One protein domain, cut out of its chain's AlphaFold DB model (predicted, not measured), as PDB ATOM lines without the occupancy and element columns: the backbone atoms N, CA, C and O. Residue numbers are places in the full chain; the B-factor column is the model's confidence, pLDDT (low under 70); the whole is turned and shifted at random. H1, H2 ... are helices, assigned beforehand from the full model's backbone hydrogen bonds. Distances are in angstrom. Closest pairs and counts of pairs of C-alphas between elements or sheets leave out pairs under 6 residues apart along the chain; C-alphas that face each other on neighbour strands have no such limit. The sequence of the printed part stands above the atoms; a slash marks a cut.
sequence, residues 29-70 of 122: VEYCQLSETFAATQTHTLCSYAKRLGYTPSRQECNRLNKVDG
ATOM      1  N   VAL A  29     -35.620  30.075  43.968       83.38
ATOM      2  CA  VAL A  29     -36.654  29.090  44.316       83.38
ATOM      3  C   VAL A  29     -36.282  27.718  43.758       83.38
ATOM      4  O   VAL A  29     -36.280  26.730  44.488       83.38
ATOM      5  N   GLU A  30     -35.878  27.667  42.488       83.19
ATOM      6  CA  GLU A  30     -35.459  26.425  41.838       83.19
ATOM      7  C   GLU A  30     -34.189  25.867  42.497       83.19
ATOM      8  O   GLU A  30     -34.145  24.685  42.830       83.19
ATOM      9  N   TYR A  31     -33.192  26.709  42.803       86.38
ATOM     10  CA  TYR A  31     -32.022  26.273  43.574       86.38
ATOM     11  C   TYR A  31     -32.421  25.625  44.906       86.38
ATOM     12  O   TYR A  31     -31.904  24.565  45.259       86.38
ATOM     13  N   CYS A  32     -33.348  26.239  45.641       86.44
ATOM     14  CA  CYS A  32     -33.784  25.739  46.937       86.44
ATOM     15  C   CYS A  32     -34.531  24.400  46.829       86.44
ATOM     16  O   CYS A  32     -34.237  23.495  47.610       86.44
ATOM     17  N   GLN A  33     -35.383  24.212  45.818       82.88
ATOM     18  CA  GLN A  33     -36.039  22.926  45.528       82.88
ATOM     19  C   GLN A  33     -35.031  21.827  45.154       82.88
ATOM     20  O   GLN A  33     -35.084  20.699  45.657       82.88
ATOM     21  N   LEU A  34     -34.059  22.165  44.303       83.06
ATOM     22  CA  LEU A  34     -32.984  21.251  43.925       83.06
ATOM     23  C   LEU A  34     -32.120  20.903  45.147       83.06
ATOM     24  O   LEU A  34     -31.696  19.759  45.294       83.06
ATOM     25  N   SER A  35     -31.889  21.852  46.056       83.62
ATOM     26  CA  SER A  35     -31.080  21.632  47.260       83.62
ATOM     27  C   SER A  35     -31.720  20.656  48.253       83.62
ATOM     28  O   SER A  35     -31.002  19.898  48.907       83.62
ATOM     29  N   GLU A  36     -33.054  20.623  48.325       77.12
ATOM     30  CA  GLU A  36     -33.798  19.652  49.134       77.12
ATOM     31  C   GLU A  36     -33.773  18.253  48.507       77.12
ATOM     32  O   GLU A  36     -33.637  17.256  49.215       77.12
ATOM     33  N   THR A  37     -33.836  18.181  47.174       72.44
ATOM     34  CA  THR A  37     -33.878  16.915  46.423       72.44
ATOM     35  C   THR A  37     -32.502  16.250  46.318       72.44
ATOM     36  O   THR A  37     -32.380  15.028  46.400       72.44
ATOM     37  N   PHE A  38     -31.440  17.041  46.151       72.94
ATOM     38  CA  PHE A  38     -30.084  16.549  45.892       72.94
ATOM     39  C   PHE A  38     -29.208  16.409  47.135       72.94
ATOM     40  O   PHE A  38     -27.984  16.308  47.000       72.94
ATOM     41  N   ALA A  39     -29.810  16.402  48.328       58.16
ATOM     42  CA  ALA A  39     -29.118  16.313  49.607       58.16
ATOM     43  C   ALA A  39     -28.045  15.196  49.598       58.16
ATOM     44  O   ALA A  39     -28.341  14.013  49.743       58.16
ATOM     45  N   ALA A  40     -26.787  15.624  49.430       54.62
ATOM     46  CA  ALA A  40     -25.517  14.884  49.406       54.62
ATOM     47  C   ALA A  40     -25.020  14.242  48.089       54.62
ATOM     48  O   ALA A  40     -23.806  14.107  47.947       54.62
ATOM     49  N   THR A  41     -25.858  13.865  47.116       57.81
ATOM     50  CA  THR A  41     -25.389  13.085  45.940       57.81
ATOM     51  C   THR A  41     -25.044  13.915  44.705       57.81
ATOM     52  O   THR A  41     -24.277  13.448  43.864       57.81
ATOM     53  N   GLN A  42     -25.557  15.144  44.582       69.31
ATOM     54  CA  GLN A  42     -25.311  15.999  43.409       69.31
ATOM     55  C   GLN A  42     -24.829  17.404  43.778       69.31
ATOM     56  O   GLN A  42     -25.262  18.419  43.230       69.31
ATOM     57  N   THR A  43     -23.863  17.465  44.691       72.06
ATOM     58  CA  THR A  43     -23.239  18.715  45.151       72.06
ATOM     59  C   THR A  43     -22.630  19.523  44.000       72.06
ATOM     60  O   THR A  43     -22.662  20.750  44.017       72.06
ATOM     61  N   HIS A  44     -22.118  18.854  42.960       80.25
ATOM     62  CA  HIS A  44     -21.568  19.516  41.772       80.25
ATOM     63  C   HIS A  44     -22.632  20.276  40.969       80.25
ATOM     64  O   HIS A  44     -22.373  21.403  40.540       80.25
ATOM     65  N   THR A  45     -23.829  19.701  40.813       81.19
ATOM     66  CA  THR A  45     -24.966  20.338  40.133       81.19
ATOM     67  C   THR A  45     -25.378  21.607  40.872       81.19
ATOM     68  O   THR A  45     -25.414  22.678  40.266       81.19
ATOM     69  N   LEU A  46     -25.560  21.527  42.195       83.56
ATOM     70  CA  LEU A  46     -25.892  22.687  43.031       83.56
ATOM     71  C   LEU A  46     -24.806  23.767  42.989       83.56
ATOM     72  O   LEU A  46     -25.118  24.937  42.796       83.56
ATOM     73  N   CYS A  47     -23.525  23.395  43.075       84.00
ATOM     74  CA  CYS A  47     -22.423  24.352  42.954       84.00
ATOM     75  C   CYS A  47     -22.417  25.067  41.594       84.00
ATOM     76  O   CYS A  47     -22.168  26.269  41.529       84.00
ATOM     77  N   SER A  48     -22.680  24.345  40.501       85.81
ATOM     78  CA  SER A  48     -22.764  24.957  39.171       85.81
ATOM     79  C   SER A  48     -23.960  25.901  39.039       85.81
ATOM     80  O   SER A  48     -23.824  26.970  38.448       85.81
ATOM     81  N   TYR A  49     -25.094  25.545  39.644       86.12
ATOM     82  CA  TYR A  49     -26.295  26.370  39.658       86.12
ATOM     83  C   TYR A  49     -26.057  27.648  40.480       86.12
ATOM     84  O   TYR A  49     -26.310  28.743  39.989       86.12
ATOM     85  N   ALA A  50     -25.455  27.535  41.668       86.19
ATOM     86  CA  ALA A  50     -25.082  28.676  42.509       86.19
ATOM     87  C   ALA A  50     -24.111  29.639  41.799       86.19
ATOM     88  O   ALA A  50     -24.267  30.855  41.866       86.19
ATOM     89  N   LYS A  51     -23.139  29.110  41.040       86.44
ATOM     90  CA  LYS A  51     -22.247  29.943  40.211       86.44
ATOM     91  C   LYS A  51     -23.004  30.744  39.153       86.44
ATOM     92  O   LYS A  51     -22.615  31.871  38.873       86.44
ATOM     93  N   ARG A  52     -24.060  30.173  38.568       86.38
ATOM     94  CA  ARG A  52     -24.898  30.850  37.569       86.38
ATOM     95  C   ARG A  52     -25.861  31.856  38.201       86.38
ATOM     96  O   ARG A  52     -26.100  32.898  37.610       86.38
ATOM     97  N   LEU A  53     -26.332  31.575  39.416       85.56
ATOM     98  CA  LEU A  53     -27.063  32.518  40.268       85.56
ATOM     99  C   LEU A  53     -26.200  33.701  40.738       85.56
ATOM    100  O   LEU A  53     -26.729  34.742  41.115       85.56
ATOM    101  N   GLY A  54     -24.875  33.539  40.753       86.81
ATOM    102  CA  GLY A  54     -23.931  34.533  41.268       86.81
ATOM    103  C   GLY A  54     -23.796  34.526  42.793       86.81
ATOM    104  O   GLY A  54     -22.962  35.248  43.335       86.81
ATOM    105  N   TYR A  55     -24.570  33.694  43.490       87.62
ATOM    106  CA  TYR A  55     -24.456  33.472  44.924       87.62
ATOM    107  C   TYR A  55     -25.077  32.129  45.323       87.62
ATOM    108  O   TYR A  55     -25.782  31.485  44.544       87.62
ATOM    109  N   THR A  56     -24.813  31.708  46.558       88.69
ATOM    110  CA  THR A  56     -25.372  30.482  47.135       88.69
ATOM    111  C   THR A  56     -26.433  30.855  48.172       88.69
ATOM    112  O   THR A  56     -26.053  31.332  49.245       88.69
ATOM    113  N   PRO A  57     -27.733  30.636  47.899       85.00
ATOM    114  CA  PRO A  57     -28.790  30.841  48.886       85.00
ATOM    115  C   PRO A  57     -28.517  30.067  50.178       85.00
ATOM    116  O   PRO A  57     -28.199  28.872  50.150       85.00
ATOM    117  N   SER A  58     -28.634  30.737  51.327       84.88
ATOM    118  CA  SER A  58     -28.491  30.067  52.617       84.88
ATOM    119  C   SER A  58     -29.682  29.149  52.900       84.88
ATOM    120  O   SER A  58     -30.788  29.321  52.382       84.88
ATOM    121  N   ARG A  59     -29.497  28.201  53.824       80.75
ATOM    122  CA  ARG A  59     -30.590  27.334  54.291       80.75
ATOM    123  C   ARG A  59     -31.770  28.138  54.859       80.75
ATOM    124  O   ARG A  59     -32.917  27.726  54.722       80.75
ATOM    125  N   GLN A  60     -31.503  29.282  55.495       79.94
ATOM    126  CA  GLN A  60     -32.551  30.148  56.035       79.94
ATOM    127  C   GLN A  60     -33.336  30.855  54.923       79.94
ATOM    128  O   GLN A  60     -34.555  30.970  55.032       79.94
ATOM    129  N   GLU A  61     -32.663  31.301  53.861       81.00
ATOM    130  CA  GLU A  61     -33.319  31.866  52.677       81.00
ATOM    131  C   GLU A  61     -34.167  30.819  51.963       81.00
ATOM    132  O   GLU A  61     -35.329  31.093  51.687       81.00
ATOM    133  N   CYS A  62     -33.657  29.600  51.775       84.31
ATOM    134  CA  CYS A  62     -34.444  28.518  51.189       84.31
ATOM    135  C   CYS A  62     -35.680  28.170  52.016       84.31
ATOM    136  O   CYS A  62     -36.775  28.071  51.472       84.31
ATOM    137  N   ASN A  63     -35.552  28.111  53.344       80.00
ATOM    138  CA  ASN A  63     -36.707  27.918  54.220       80.00
ATOM    139  C   ASN A  63     -37.740  29.050  54.108       80.00
ATOM    140  O   ASN A  63     -38.924  28.812  54.330       80.00
ATOM    141  N   ARG A  64     -37.317  30.290  53.833       81.06
ATOM    142  CA  ARG A  64     -38.244  31.411  53.615       81.06
ATOM    143  C   ARG A  64     -38.905  31.317  52.245       81.06
ATOM    144  O   ARG A  64     -40.117  31.452  52.176       81.06
ATOM    145  N   LEU A  65     -38.133  31.049  51.196       79.56
ATOM    146  CA  LEU A  65     -38.625  30.939  49.822       79.56
ATOM    147  C   LEU A  65     -39.611  29.774  49.671       79.56
ATOM    148  O   LEU A  65     -40.722  29.985  49.204       79.56
ATOM    149  N   ASN A  66     -39.293  28.594  50.205       70.31
ATOM    150  CA  ASN A  66     -40.184  27.430  50.139       70.31
ATOM    151  C   ASN A  66     -41.503  27.648  50.907       70.31
ATOM    152  O   ASN A  66     -42.546  27.131  50.514       70.31
ATOM    153  N   LYS A  67     -41.489  28.471  51.967       64.62
ATOM    154  CA  LYS A  67     -42.709  28.882  52.681       64.62
ATOM    155  C   LYS A  67     -43.550  29.898  51.905       64.62
ATOM    156  O   LYS A  67     -44.765  29.901  52.066       64.62
ATOM    157  N   VAL A  68     -42.921  30.770  51.115       63.12
ATOM    158  CA  VAL A  68     -43.607  31.790  50.303       63.12
ATOM    159  C   VAL A  68     -44.203  31.173  49.034       63.12
ATOM    160  O   VAL A  68     -45.326  31.511  48.677       63.12
ATOM    161  N   ASP A  69     -43.517  30.209  48.417       55.59
ATOM    162  CA  ASP A  69     -43.969  29.489  47.215       55.59
ATOM    163  C   ASP A  69     -44.997  28.375  47.491       55.59
ATOM    164  O   ASP A  69     -45.279  27.544  46.628       55.59
ATOM    165  N   GLY A  70     -45.581  28.330  48.691       49.53
ATOM    166  CA  GLY A  70     -46.671  27.400  48.989       49.53
ATOM    167  C   GLY A  70     -46.274  25.924  48.915       49.53
ATOM    168  O   GLY A  70     -47.152  25.075  48.762       49.53
TER     169      GLY A  70
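What this domain is: This is residues 29 to 70 of the 122 residues of an uncharacterized protein of Idiomarinaceae bacterium HL-53 (UniProt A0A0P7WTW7). The longest helix, H2, lies side by side with H1 in a helical hairpin, and H3 packs steeply on H1, apart from H2. The printed part has 42 residues with three named helices, in the order H1, H2, H3, and no named strand; the class is all helix. It is compact, with a radius of gyration of the C-alphas of 9.9 A and spans of 27 by 21 by 14 A.

How they stand to each other: H2, residues 43 to 53, touches H1, residues 29 to 37, closest at the C-alphas of Leu 46 and Ser 35, 6.8 A apart. This hairpin has a shallow tilt of 6 degrees, opposite ways. H1 also touches H3, residues 59 to 68, closest at the C-alphas of Cys 32 and Cys 62, 5.1 A apart, at a steep tilt of 67 degrees. H2 and H3 are apart. Each O i to N i+4 pair is within hydrogen-bond range in H1 and H2, and 5 of 6 in H3.

Where its parts are: H2 is 15.1 A long, H3 14.3 A and H1 12.7 A. C-alpha 29 is at (-36.654, 29.090, 44.316) and C-alpha 68 at (-43.607, 31.790, 50.303).

The domain as a whole: The C-alphas farthest apart, His 44 and Gly 70, are 27.3 A apart. The printed part has no cut, and both links are tight. Residues 39 to 42 and 67 to 70 have pLDDT under 70.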